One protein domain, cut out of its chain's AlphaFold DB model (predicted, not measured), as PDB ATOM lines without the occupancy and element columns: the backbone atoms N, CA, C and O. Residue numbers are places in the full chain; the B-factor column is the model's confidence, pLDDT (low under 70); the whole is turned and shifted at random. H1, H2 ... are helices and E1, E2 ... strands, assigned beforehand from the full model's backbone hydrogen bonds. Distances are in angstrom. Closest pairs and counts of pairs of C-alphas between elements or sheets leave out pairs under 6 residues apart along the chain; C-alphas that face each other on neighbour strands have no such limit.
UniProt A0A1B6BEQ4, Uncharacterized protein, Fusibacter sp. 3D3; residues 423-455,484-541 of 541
ATOM      1  N   GLY A 423     -27.920 -48.403 -20.813       61.41
ATOM      2  CA  GLY A 423     -29.191 -47.747 -20.494       61.41
ATOM      3  C   GLY A 423     -30.384 -48.596 -20.939       61.41
ATOM      4  O   GLY A 423     -30.318 -49.288 -21.963       61.41
ATOM      5  N   ASP A 424     -31.482 -48.541 -20.182       72.88
ATOM      6  CA  ASP A 424     -32.757 -49.149 -20.575       72.88
ATOM      7  C   ASP A 424     -33.446 -48.246 -21.609       72.88
ATOM      8  O   ASP A 424     -33.978 -47.188 -21.268       72.88
ATOM      9  N   ALA A 425     -33.470 -48.658 -22.880       74.94
ATOM     10  CA  ALA A 425     -34.213 -47.926 -23.901       74.94
ATOM     11  C   ALA A 425     -35.710 -48.190 -23.782       74.94
ATOM     12  O   ALA A 425     -36.170 -49.333 -23.868       74.94
ATOM     13  N   ARG A 426     -36.491 -47.113 -23.684       81.94
ATOM     14  CA  ARG A 426     -37.950 -47.170 -23.787       81.94
ATOM     15  C   ARG A 426     -38.391 -46.531 -25.088       81.94
ATOM     16  O   ARG A 426     -37.897 -45.479 -25.490       81.94
ATOM     17  N   GLU A 427     -39.322 -47.190 -25.763       78.94
ATOM     18  CA  GLU A 427     -39.963 -46.604 -26.933       78.94
ATOM     19  C   GLU A 427     -40.740 -45.368 -26.491       78.94
ATOM     20  O   GLU A 427     -41.539 -45.411 -25.549       78.94
ATOM     21  N   SER A 428     -40.434 -44.240 -27.118       81.44
ATOM     22  CA  SER A 428     -40.964 -42.959 -26.702       81.44
ATOM     23  C   SER A 428     -42.316 -42.712 -27.365       81.44
ATOM     24  O   SER A 428     -42.567 -43.139 -28.488       81.44
ATOM     25  N   LYS A 429     -43.204 -41.952 -26.711       84.25
ATOM     26  CA  LYS A 429     -44.435 -41.456 -27.368       84.25
ATOM     27  C   LYS A 429     -44.151 -40.355 -28.396       84.25
ATOM     28  O   LYS A 429     -45.073 -39.883 -29.060       84.25
ATOM     29  N   TRP A 430     -42.900 -39.919 -28.475       87.69
ATOM     30  CA  TRP A 430     -42.456 -38.873 -29.371       87.69
ATOM     31  C   TRP A 430     -42.345 -39.373 -30.813       87.69
ATOM     32  O   TRP A 430     -42.034 -40.533 -31.068       87.69
ATOM     33  N   ARG A 431     -42.586 -38.477 -31.770       87.38
ATOM     34  CA  ARG A 431     -42.365 -38.728 -33.201       87.38
ATOM     35  C   ARG A 431     -41.401 -37.697 -33.750       87.38
ATOM     36  O   ARG A 431     -41.637 -36.505 -33.566       87.38
ATOM     37  N   ALA A 432     -40.354 -38.130 -34.441       87.62
ATOM     38  CA  ALA A 432     -39.428 -37.226 -35.109       87.62
ATOM     39  C   ALA A 432     -39.690 -37.215 -36.619       87.62
ATOM     40  O   ALA A 432     -40.109 -38.221 -37.191       87.62
ATOM     41  N   LYS A 433     -39.455 -36.077 -37.273       88.69
ATOM     42  CA  LYS A 433     -39.439 -35.976 -38.734       88.69
ATOM     43  C   LYS A 433     -38.280 -35.124 -39.234       88.69
ATOM     44  O   LYS A 433     -37.965 -34.093 -38.635       88.69
ATOM     45  N   ILE A 434     -37.697 -35.538 -40.355       85.19
ATOM     46  CA  ILE A 434     -36.701 -34.777 -41.116       85.19
ATOM     47  C   ILE A 434     -37.271 -34.590 -42.522       85.19
ATOM     48  O   ILE A 434     -37.440 -35.554 -43.268       85.19
ATOM     49  N   GLY A 435     -37.635 -33.356 -42.877       86.44
ATOM     50  CA  GLY A 435     -38.442 -33.113 -44.078       86.44
ATOM     51  C   GLY A 435     -39.805 -33.818 -43.995       86.44
ATOM     52  O   GLY A 435     -40.579 -33.562 -43.071       86.44
ATOM     53  N   GLU A 436     -40.094 -34.696 -44.959       83.69
ATOM     54  CA  GLU A 436     -41.316 -35.519 -44.998       83.69
ATOM     55  C   GLU A 436     -41.122 -36.926 -44.400       83.69
ATOM     56  O   GLU A 436     -42.095 -37.655 -44.213       83.69
ATOM     57  N   GLU A 437     -39.886 -37.315 -44.073       83.56
ATOM     58  CA  GLU A 437     -39.579 -38.644 -43.540       83.56
ATOM     59  C   GLU A 437     -39.814 -38.698 -42.023       83.56
ATOM     60  O   GLU A 437     -39.375 -37.812 -41.286       83.56
ATOM     61  N   ALA A 438     -40.485 -39.753 -41.553       84.62
ATOM     62  CA  ALA A 438     -40.749 -40.000 -40.137       84.62
ATOM     63  C   ALA A 438     -39.710 -40.951 -39.522       84.62
ATOM     64  O   ALA A 438     -39.268 -41.906 -40.158       84.62
ATOM     65  N   TYR A 439     -39.363 -40.695 -38.265       87.19
ATOM     66  CA  TYR A 439     -38.366 -41.421 -37.485       87.19
ATOM     67  C   TYR A 439     -38.982 -41.868 -36.153       87.19
ATOM     68  O   TYR A 439     -39.759 -41.130 -35.532       87.19
ATOM     69  N   GLU A 440     -38.633 -43.079 -35.718       88.19
ATOM     70  CA  GLU A 440     -38.967 -43.581 -34.382       88.19
ATOM     71  C   GLU A 440     -38.126 -42.840 -33.345       88.19
ATOM     72  O   GLU A 440     -36.961 -42.532 -33.598       88.19
ATOM     73  N   VAL A 441     -38.708 -42.541 -32.181       87.25
ATOM     74  CA  VAL A 441     -38.001 -41.869 -31.085       87.25
ATOM     75  C   VAL A 441     -37.924 -42.799 -29.885       87.25
ATOM     76  O   VAL A 441     -38.913 -43.404 -29.473       87.25
ATOM     77  N   PHE A 442     -36.741 -42.879 -29.297       87.50
ATOM     78  CA  PHE A 442     -36.437 -43.645 -28.101       87.50
ATOM     79  C   PHE A 442     -36.028 -42.689 -26.990       87.50
ATOM     80  O   PHE A 442     -35.371 -41.681 -27.242       87.50
ATOM     81  N   GLU A 443     -36.432 -43.005 -25.767       87.19
ATOM     82  CA  GLU A 443     -35.982 -42.314 -24.566       87.19
ATOM     83  C   GLU A 443     -35.000 -43.223 -23.827       87.19
ATOM     84  O   GLU A 443     -35.329 -44.369 -23.503       87.19
ATOM     85  N   ILE A 444     -33.784 -42.726 -23.612       83.12
ATOM     86  CA  ILE A 444     -32.700 -43.433 -22.925       83.12
ATOM     87  C   ILE A 444     -32.157 -42.462 -21.880       83.12
ATOM     88  O   ILE A 444     -31.691 -41.384 -22.234       83.12
ATOM     89  N   ASP A 445     -32.285 -42.809 -20.600       83.81
ATOM     90  CA  ASP A 445     -31.835 -41.986 -19.464       83.81
ATOM     91  C   ASP A 445     -32.349 -40.527 -19.484       83.81
ATOM     92  O   ASP A 445     -31.656 -39.591 -19.092       83.81
ATOM     93  N   GLY A 446     -33.594 -40.330 -19.942       86.75
ATOM     94  CA  GLY A 446     -34.247 -39.016 -20.040       86.75
ATOM     95  C   GLY A 446     -33.862 -38.200 -21.279       86.75
ATOM     96  O   GLY A 446     -34.342 -37.081 -21.457       86.75
ATOM     97  N   GLU A 447     -33.024 -38.755 -22.151       90.19
ATOM     98  CA  GLU A 447     -32.586 -38.143 -23.400       90.19
ATOM     99  C   GLU A 447     -33.298 -38.782 -24.594       90.19
ATOM    100  O   GLU A 447     -33.604 -39.977 -24.592       90.19
ATOM    101  N   LEU A 448     -33.568 -37.986 -25.630       89.94
ATOM    102  CA  LEU A 448     -34.273 -38.455 -26.822       89.94
ATOM    103  C   LEU A 448     -33.293 -38.819 -27.936       89.94
ATOM    104  O   LEU A 448     -32.362 -38.074 -28.257       89.94
ATOM    105  N   TYR A 449     -33.566 -39.953 -28.572       90.12
ATOM    106  CA  TYR A 449     -32.797 -40.521 -29.670       90.12
ATOM    107  C   TYR A 449     -33.733 -40.849 -30.821       90.12
ATOM    108  O   TYR A 449     -34.847 -41.300 -30.582       90.12
ATOM    109  N   MET A 450     -33.298 -40.657 -32.064       89.25
ATOM    110  CA  MET A 450     -34.087 -41.045 -33.234       89.25
ATOM    111  C   MET A 450     -33.473 -42.249 -33.950       89.25
ATOM    112  O   MET A 450     -32.251 -42.309 -34.095       89.25
ATOM    113  N   SER A 451     -34.316 -43.165 -34.430       87.12
ATOM    114  CA  SER A 451     -33.945 -44.224 -35.375       87.12
ATOM    115  C   SER A 451     -34.776 -44.128 -36.646       87.12
ATOM    116  O   SER A 451     -35.920 -43.666 -36.634       87.12
ATOM    117  N   ARG A 452     -34.216 -44.585 -37.766       78.19
ATOM    118  CA  ARG A 452     -34.960 -44.677 -39.020       78.19
ATOM    119  C   ARG A 452     -35.846 -45.920 -38.971       78.19
ATOM    120  O   ARG A 452     -35.335 -47.033 -38.910       78.19
ATOM    121  N   ALA A 453     -37.162 -45.722 -39.019       57.78
ATOM    122  CA  ALA A 453     -38.117 -46.822 -39.066       57.78
ATOM    123  C   ALA A 453     -37.853 -47.693 -40.310       57.78
ATOM    124  O   ALA A 453     -37.718 -47.168 -41.417       57.78
ATOM    125  N   ASN A 454     -37.761 -49.010 -40.121       48.91
ATOM    126  CA  ASN A 454     -37.500 -50.015 -41.157       48.91
ATOM    127  C   ASN A 454     -38.223 -49.728 -42.491       48.91
ATOM    128  O   ASN A 454     -39.439 -49.885 -42.592       48.91
ATOM    129  N   THR A 455     -37.484 -49.388 -43.554       36.44
ATOM    130  CA  THR A 455     -37.918 -49.644 -44.940       36.44
ATOM    131  C   THR A 455     -36.728 -49.748 -45.896       36.44
ATOM    132  O   THR A 455     -35.870 -48.869 -45.968       36.44
ATOM    133  N   THR A 484     -36.653 -55.666 -22.118       44.06
ATOM    134  CA  THR A 484     -35.620 -54.645 -21.972       44.06
ATOM    135  C   THR A 484     -34.693 -54.647 -23.188       44.06
ATOM    136  O   THR A 484     -33.816 -55.500 -23.338       44.06
ATOM    137  N   LYS A 485     -34.891 -53.663 -24.074       57.34
ATOM    138  CA  LYS A 485     -33.971 -53.347 -25.175       57.34
ATOM    139  C   LYS A 485     -32.694 -52.752 -24.565       57.34
ATOM    140  O   LYS A 485     -32.756 -51.720 -23.899       57.34
ATOM    141  N   LYS A 486     -31.543 -53.398 -24.775       51.94
ATOM    142  CA  LYS A 486     -30.245 -52.887 -24.311       51.94
ATOM    143  C   LYS A 486     -29.624 -51.993 -25.375       51.94
ATOM    144  O   LYS A 486     -29.517 -52.388 -26.536       51.94
ATOM    145  N   VAL A 487     -29.191 -50.807 -24.968       49.38
ATOM    146  CA  VAL A 487     -28.421 -49.899 -25.822       49.38
ATOM    147  C   VAL A 487     -26.945 -50.173 -25.597       49.38
ATOM    148  O   VAL A 487     -26.487 -50.242 -24.460       49.38
ATOM    149  N   ILE A 488     -26.206 -50.334 -26.687       49.94
ATOM    150  CA  ILE A 488     -24.751 -50.322 -26.686       49.94
ATOM    151  C   ILE A 488     -24.341 -49.008 -27.341       49.94
ATOM    152  O   ILE A 488     -24.614 -48.760 -28.518       49.94
ATOM    153  N   GLN A 489     -23.692 -48.133 -26.579       46.03
ATOM    154  CA  GLN A 489     -23.013 -46.989 -27.173       46.03
ATOM    155  C   GLN A 489     -21.955 -47.518 -28.154       46.03
ATOM    156  O   GLN A 489     -21.218 -48.440 -27.834       46.03
ATOM    157  N   SER A 490     -21.902 -46.978 -29.366       41.31
ATOM    158  CA  SER A 490     -20.906 -47.322 -30.384       41.31
ATOM    159  C   SER A 490     -20.698 -46.063 -31.198       41.31
ATOM    160  O   SER A 490     -21.437 -45.820 -32.147       41.31
ATOM    161  N   THR A 491     -19.735 -45.233 -30.807       42.16
ATOM    162  CA  THR A 491     -19.488 -43.954 -31.473       42.16
ATOM    163  C   THR A 491     -18.928 -44.197 -32.878       42.16
ATOM    164  O   THR A 491     -17.720 -44.254 -33.091       42.16
ATOM    165  N   LEU A 492     -19.831 -44.351 -33.846       41.78
ATOM    166  CA  LEU A 492     -19.546 -44.156 -35.260       41.78
ATOM    167  C   LEU A 492     -19.690 -42.655 -35.521       41.78
ATOM    168  O   LEU A 492     -20.762 -42.096 -35.304       41.78
ATOM    169  N   CYS A 493     -18.610 -41.992 -35.921       41.97
ATOM    170  CA  CYS A 493     -18.630 -40.569 -36.244       41.97
ATOM    171  C   CYS A 493     -19.048 -40.381 -37.706       41.97
ATOM    172  O   CYS A 493     -18.295 -40.742 -38.608       41.97
ATOM    173  N   VAL A 494     -20.213 -39.781 -37.952       43.00
ATOM    174  CA  VAL A 494     -20.567 -39.293 -39.294       43.00
ATOM    175  C   VAL A 494     -20.019 -37.875 -39.431       43.00
ATOM    176  O   VAL A 494     -20.444 -36.988 -38.693       43.00
ATOM    177  N   SER A 495     -19.042 -37.664 -40.320       39.47
ATOM    178  CA  SER A 495     -18.422 -36.350 -40.531       39.47
ATOM    179  C   SER A 495     -18.951 -35.666 -41.793       39.47
ATOM    180  O   SER A 495     -18.766 -36.169 -42.902       39.47
ATOM    181  N   ASN A 496     -19.508 -34.469 -41.639       40.28
ATOM    182  CA  ASN A 496     -19.260 -33.388 -42.596       40.28
ATOM    183  C   ASN A 496     -17.913 -32.759 -42.184       40.28
ATOM    184  O   ASN A 496     -17.619 -32.781 -40.993       40.28
ATOM    185  N   ASN A 497     -17.105 -32.257 -43.123       41.75
ATOM    186  CA  ASN A 497     -15.679 -31.873 -43.034       41.75
ATOM    187  C   ASN A 497     -15.185 -31.101 -41.778       41.75
ATOM    188  O   ASN A 497     -13.984 -30.877 -41.661       41.75
ATOM    189  N   GLU A 498     -16.050 -30.705 -40.844       45.66
ATOM    190  CA  GLU A 498     -15.729 -29.921 -39.647       45.66
ATOM    191  C   GLU A 498     -16.388 -30.424 -38.342       45.66
ATOM    192  O   GLU A 498     -16.103 -29.884 -37.274       45.66
ATOM    193  N   THR A 499     -17.275 -31.433 -38.359       53.59
ATOM    194  CA  THR A 499     -17.989 -31.859 -37.134       53.59
ATOM    195  C   THR A 499     -18.448 -33.317 -37.192       53.59
ATOM    196  O   THR A 499     -18.997 -33.761 -38.200       53.59
ATOM    197  N   SER A 500     -18.243 -34.061 -36.100       56.81
ATOM    198  CA  SER A 500     -18.699 -35.444 -35.924       56.81
ATOM    199  C   SER A 500     -19.811 -35.544 -34.878       56.81
ATOM    200  O   SER A 500     -19.772 -34.867 -33.849       56.81
ATOM    201  N   ILE A 501     -20.792 -36.417 -35.126       63.16
ATOM    202  CA  ILE A 501     -21.817 -36.792 -34.141       63.16
ATOM    203  C   ILE A 501     -21.697 -38.271 -33.755       63.16
ATOM    204  O   ILE A 501     -21.425 -39.097 -34.628       63.16
ATOM    205  N   PRO A 502     -21.896 -38.618 -32.472       68.06
ATOM    206  CA  PRO A 502     -21.917 -40.001 -32.028       68.06
ATOM    207  C   PRO A 502     -23.201 -40.706 -32.483       68.06
ATOM    208  O   PRO A 502     -24.310 -40.237 -32.227       68.06
ATOM    209  N   VAL A 503     -23.046 -41.869 -33.113       70.56
ATOM    210  CA  VAL A 503     -24.131 -42.840 -33.313       70.56
ATOM    211  C   VAL A 503     -24.196 -43.784 -32.101       70.56
ATOM    212  O   VAL A 503     -23.205 -43.993 -31.406       70.56
ATOM    213  N   TYR A 504     -25.370 -44.330 -31.806       73.69
ATOM    214  CA  TYR A 504     -25.612 -45.318 -30.751       73.69
ATOM    215  C   TYR A 504     -26.275 -46.552 -31.381       73.69
ATOM    216  O   TYR A 504     -26.947 -46.424 -32.402       73.69
ATOM    217  N   LEU A 505     -26.091 -47.748 -30.816       71.38
ATOM    218  CA  LEU A 505     -26.705 -48.980 -31.325       71.38
ATOM    219  C   LEU A 505     -27.733 -49.516 -30.327       71.38
ATOM    220  O   LEU A 505     -27.413 -49.839 -29.185       71.38
ATOM    221  N   LEU A 506     -28.980 -49.647 -30.764       74.69
ATOM    222  CA  LEU A 506     -30.049 -50.303 -30.020       74.69
ATOM    223  C   LEU A 506     -30.099 -51.783 -30.399       74.69
ATOM    224  O   LEU A 506     -30.387 -52.099 -31.551       74.69
ATOM    225  N   MET A 507     -29.868 -52.690 -29.448       67.19
ATOM    226  CA  MET A 507     -30.031 -54.126 -29.689       67.19
ATOM    227  C   MET A 507     -31.481 -54.558 -29.448       67.19
ATOM    228  O   MET A 507     -32.004 -54.466 -28.335       67.19
ATOM    229  N   LYS A 508     -32.119 -55.075 -30.498       73.62
ATOM    230  CA  LYS A 508     -33.375 -55.835 -30.459       73.62
ATOM    231  C   LYS A 508     -33.052 -57.334 -30.573       73.62
ATOM    232  O   LYS A 508     -31.943 -57.695 -30.954       73.62
ATOM    233  N   LYS A 509     -34.027 -58.199 -30.252       66.31
ATOM    234  CA  LYS A 509     -33.866 -59.669 -30.147       66.31
ATOM    235  C   LYS A 509     -33.087 -60.302 -31.316       66.31
ATOM    236  O   LYS A 509     -32.316 -61.215 -31.065       66.31
ATOM    237  N   ASP A 510     -33.218 -59.758 -32.531       63.50
ATOM    238  CA  ASP A 510     -32.538 -60.246 -33.741       63.50
ATOM    239  C   ASP A 510     -32.087 -59.110 -34.694       63.50
ATOM    240  O   ASP A 510     -31.849 -59.340 -35.879       63.50
ATOM    241  N   GLN A 511     -32.031 -57.857 -34.223       69.81
ATOM    242  CA  GLN A 511     -31.736 -56.683 -35.062       69.81
ATOM    243  C   GLN A 511     -30.981 -55.608 -34.277       69.81
ATOM    244  O   GLN A 511     -31.118 -55.510 -33.059       69.81
ATOM    245  N   TYR A 512     -30.231 -54.761 -34.980       71.75
ATOM    246  CA  TYR A 512     -29.657 -53.535 -34.423       71.75
ATOM    247  C   TYR A 512     -30.255 -52.324 -35.128       71.75
ATOM    248  O   TYR A 512     -30.434 -52.338 -36.345       71.75
ATOM    249  N   GLU A 513     -30.517 -51.271 -34.366       77.38
ATOM    250  CA  GLU A 513     -30.948 -49.977 -34.885       77.38
ATOM    251  C   GLU A 513     -29.923 -48.905 -34.539       77.38
ATOM    252  O   GLU A 513     -29.477 -48.800 -33.397       77.38
ATOM    253  N   GLN A 514     -29.544 -48.103 -35.533       78.56
ATOM    254  CA  GLN A 514     -28.723 -46.923 -35.297       78.56
ATOM    255  C   GLN A 514     -29.595 -45.824 -34.693       78.56
ATOM    256  O   GLN A 514     -30.709 -45.559 -35.154       78.56
ATOM    257  N   LEU A 515     -29.071 -45.195 -33.653       81.38
ATOM    258  CA  LEU A 515     -29.695 -44.127 -32.901       81.38
ATOM    259  C   LEU A 515     -28.814 -42.885 -32.965       81.38
ATOM    260  O   LEU A 515     -27.604 -42.964 -32.765       81.38
ATOM    261  N   VAL A 516     -29.427 -41.730 -33.194       83.69
ATOM    262  CA  VAL A 516     -28.755 -40.428 -33.099       83.69
ATOM    263  C   VAL A 516     -29.426 -39.620 -32.003       83.69
ATOM    264  O   VAL A 516     -30.654 -39.495 -31.991       83.69
ATOM    265  N   LYS A 517     -28.634 -39.072 -31.077       89.56
ATOM    266  CA  LYS A 517     -29.155 -38.200 -30.022       89.56
ATOM    267  C   LYS A 517     -29.710 -36.929 -30.661       89.56
ATOM    268  O   LYS A 517     -29.001 -36.237 -31.389       89.56
ATOM    269  N   ILE A 518     -30.973 -36.603 -30.390       88.62
ATOM    270  CA  ILE A 518     -31.666 -35.500 -31.076       88.62
ATOM    271  C   ILE A 518     -30.960 -34.160 -30.829       88.62
ATOM    272  O   ILE A 518     -30.804 -33.374 -31.760       88.62
ATOM    273  N   SER A 519     -30.464 -33.928 -29.609       88.56
ATOM    274  CA  SER A 519     -29.716 -32.712 -29.255       88.56
ATOM    275  C   SER A 519     -28.406 -32.547 -30.033       88.56
ATOM    276  O   SER A 519     -27.899 -31.438 -30.162       88.56
ATOM    277  N   ASP A 520     -27.827 -33.638 -30.540       87.12
ATOM    278  CA  ASP A 520     -26.571 -33.583 -31.288       87.12
ATOM    279  C   ASP A 520     -26.784 -33.133 -32.741       87.12
ATOM    280  O   ASP A 520     -25.833 -32.699 -33.387       87.12
ATOM    281  N   MET A 521     -28.024 -33.134 -33.242       83.88
ATOM    282  CA  MET A 521     -28.343 -32.650 -34.592       83.88
ATOM    283  C   MET A 521     -28.109 -31.144 -34.744       83.88
ATOM    284  O   MET A 521     -27.727 -30.687 -35.820       83.88
ATOM    285  N   GLU A 522     -28.263 -30.370 -33.668       84.44
ATOM    286  CA  GLU A 522     -27.957 -28.934 -33.688       84.44
ATOM    287  C   GLU A 522     -26.464 -28.666 -33.906       84.44
ATOM    288  O   GLU A 522     -26.091 -27.687 -34.553       84.44
ATOM    289  N   LYS A 523     -25.595 -29.577 -33.448       81.62
ATOM    290  CA  LYS A 523     -24.137 -29.453 -33.597       81.62
ATOM    291  C   LYS A 523     -23.679 -29.581 -35.048       81.62
ATOM    292  O   LYS A 523     -22.631 -29.050 -35.392       81.62
ATOM    293  N   ILE A 524     -24.458 -30.261 -35.888       77.44
ATOM    294  CA  ILE A 524     -24.195 -30.417 -37.327       77.44
ATOM    295  C   ILE A 524     -25.070 -29.490 -38.187       77.44
ATOM    296  O   ILE A 524     -25.210 -29.709 -39.386       77.44
ATOM    297  N   GLY A 525     -25.628 -28.434 -37.580       84.38
ATOM    298  CA  GLY A 525     -26.272 -27.325 -38.283       84.38
ATOM    299  C   GLY A 525     -27.779 -27.456 -38.497       84.38
ATOM    300  O   GLY A 525     -28.369 -26.542 -39.063       84.38
ATOM    301  N   PHE A 526     -28.423 -28.530 -38.031       84.38
ATOM    302  CA  PHE A 526     -29.882 -28.631 -38.113       84.38
ATOM    303  C   PHE A 526     -30.562 -27.792 -37.032       84.38
ATOM    304  O   PHE A 526     -30.095 -27.695 -35.901       84.38
ATOM    305  N   LYS A 527     -31.734 -27.242 -37.341       88.31
ATOM    306  CA  LYS A 527     -32.600 -26.606 -36.347       88.31
ATOM    307  C   LYS A 527     -33.614 -27.617 -35.823       88.31
ATOM    308  O   LYS A 527     -34.458 -28.098 -36.581       88.31
ATOM    309  N   VAL A 528     -33.572 -27.902 -34.524       91.69
ATOM    310  CA  VAL A 528     -34.528 -28.804 -33.872       91.69
ATOM    311  C   VAL A 528     -35.698 -27.989 -33.316       91.69
ATOM    312  O   VAL A 528     -35.527 -27.071 -32.520       91.69
ATOM    313  N   GLN A 529     -36.917 -28.303 -33.751       92.75
ATOM    314  CA  GLN A 529     -38.154 -27.743 -33.208       92.75
ATOM    315  C   GLN A 529     -38.906 -28.818 -32.431       92.75
ATOM    316  O   GLN A 529     -39.302 -29.836 -32.998       92.75
ATOM    317  N   VAL A 530     -39.121 -28.575 -31.140       92.12
ATOM    318  CA  VAL A 530     -39.816 -29.491 -30.234       92.12
ATOM    319  C   VAL A 530     -41.218 -28.951 -29.961       92.12
ATOM    320  O   VAL A 530     -41.376 -27.856 -29.428       92.12
ATOM    321  N   ASP A 531     -42.239 -29.721 -30.325       91.44
ATOM    322  CA  ASP A 531     -43.631 -29.473 -29.955       91.44
ATOM    323  C   ASP A 531     -44.009 -30.442 -28.833       91.44
ATOM    324  O   ASP A 531     -44.356 -31.607 -29.062       91.44
ATOM    325  N   GLU A 532     -43.904 -29.959 -27.596       88.50
ATOM    326  CA  GLU A 532     -44.176 -30.759 -26.402       88.50
ATOM    327  C   GLU A 532     -45.639 -31.179 -26.270       88.50
ATOM    328  O   GLU A 532     -45.911 -32.230 -25.679       88.50
ATOM    329  N   LEU A 533     -46.563 -30.370 -26.805       86.81
ATOM    330  CA  LEU A 533     -48.002 -30.598 -26.713       86.81
ATOM    331  C   LEU A 533     -48.391 -31.810 -27.561       86.81
ATOM    332  O   LEU A 533     -49.103 -32.697 -27.092       86.81
ATOM    333  N   ASN A 534     -47.866 -31.871 -28.786       88.94
ATOM    334  CA  ASN A 534     -48.135 -32.959 -29.724       88.94
ATOM    335  C   ASN A 534     -47.107 -34.097 -29.652       88.94
ATOM    336  O   ASN A 534     -47.254 -35.092 -30.361       88.94
ATOM    337  N   LYS A 535     -46.071 -33.964 -28.812       92.38
ATOM    338  CA  LYS A 535     -44.926 -34.888 -28.736       92.38
ATOM    339  C   LYS A 535     -44.293 -35.116 -30.111       92.38
ATOM    340  O   LYS A 535     -43.992 -36.243 -30.497       92.38
ATOM    341  N   THR A 536     -44.090 -34.036 -30.862       87.81
ATOM    342  CA  THR A 536     -43.448 -34.099 -32.182       87.81
ATOM    343  C   THR A 536     -42.149 -33.311 -32.208       87.81
ATOM    344  O   THR A 536     -42.033 -32.260 -31.583       87.81
ATOM    345  N   ILE A 537     -41.164 -33.833 -32.931       90.50
ATOM    346  CA  ILE A 537     -39.856 -33.219 -33.132       90.50
ATOM    347  C   ILE A 537     -39.680 -33.027 -34.629       90.50
ATOM    348  O   ILE A 537     -39.765 -33.979 -35.399       90.50
ATOM    349  N   THR A 538     -39.459 -31.789 -35.051       89.62
ATOM    350  CA  THR A 538     -39.207 -31.453 -36.452       89.62
ATOM    351  C   THR A 538     -37.778 -30.974 -36.596       89.62
ATOM    352  O   THR A 538     -37.375 -30.024 -35.930       89.62
ATOM    353  N   ILE A 539     -37.021 -31.619 -37.473       86.88
ATOM    354  CA  ILE A 539     -35.634 -31.266 -37.758       86.88
ATOM    355  C   ILE A 539     -35.616 -30.574 -39.111       86.88
ATOM    356  O   ILE A 539     -35.961 -31.165 -40.139       86.88
ATOM    357  N   LEU A 540     -35.279 -29.290 -39.083       86.25
ATOM    358  CA  LEU A 540     -35.199 -28.429 -40.253       86.25
ATOM    359  C   LEU A 540     -33.732 -28.265 -40.648       86.25
ATOM    360  O   LEU A 540     -32.873 -28.133 -39.776       86.25
ATOM    361  N   ASN A 541     -33.470 -28.294 -41.952       78.69
ATOM    362  CA  ASN A 541     -32.171 -27.936 -42.521       78.69
ATOM    363  C   ASN A 541     -31.965 -26.419 -42.478       78.69
ATOM    364  O   ASN A 541     -32.973 -25.698 -42.684       78.69
TER     365      ASN A 541
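AT A GLANCE: This is residues 423 to 455 and 484 to 541 of the 541 residues of an uncharacterized protein of Fusibacter sp. 3D3 (UniProt A0A1B6BEQ4). Six antiparallel strands, E1 to E6, make a closed barrel, though its closure between E4 and E1 is short. The hairpin of E7 and E8 extends the sheet beyond E1, and the sheet curls round the small helix H1. The 91 printed residues are mostly strand, in the order E1 E2 E3 E4 E5 E6 H1 E7 E8; the whole is compact, radius of gyration of the C-alphas 12.9 A, spanning 35 by 34 by 27 A.

HOW THE PARTS SIT: E1, residues 424 to 434, bends by 78 degrees at residue 429; with E2, residues 437 to 444, and E3, residues 447 to 452, it makes a meander, each strand the antiparallel neighbour of the one before. N 428 and O 441 are 2.9 A apart, N 442 and O 449 2.8 A. E4, residues 485 to 496, E5, residues 499 to 508, and E6, residues 511 to 517, make a second meander, with N 505 to O 488 at 2.9 A and N 513 to O 506 at 2.9 A. E6 and E3 are antiparallel neighbours, with N 450 and O 516 within hydrogen-bond range at 2.9 A; E4 and E1 are antiparallel neighbours, with N 425 and O 485 within hydrogen-bond range at 3.3 A. H1, residues 518 to 524, is on the barrel, outside it and over none of its strands; its height of 4.1 A is only just above the sheet's level. The closest C-alphas of H1 and E3, Ile 518 and Tyr 449, are 5.3 A apart. In H1, 0 of 3 O i to N i+4 pairs are within hydrogen-bond range, but 3 of 4 O i to N i+3 pairs are. E7, residues 527 to 531, and E8, residues 536 to 540, form a hairpin, N 529 to O 538 at 2.8 A; E8 is parallel to E1, N 537 to O 431 at 2.8 A.

IN THESE COORDINATES: E1 begins at C-alpha 424 (-32.757, -49.149, -20.575) and measures 25.4 A; E4 measures 30.3 A and E5 29.3 A. E8 ends at C-alpha 540 (-35.199, -28.429, -40.253).

THE WHOLE: Residues 456 to 483 are not printed, with 23.6 A between C-alphas 455 and 484. The links printed whole are tight. Confidence is low, pLDDT under 70, in 27 residues, among them 484 to 502.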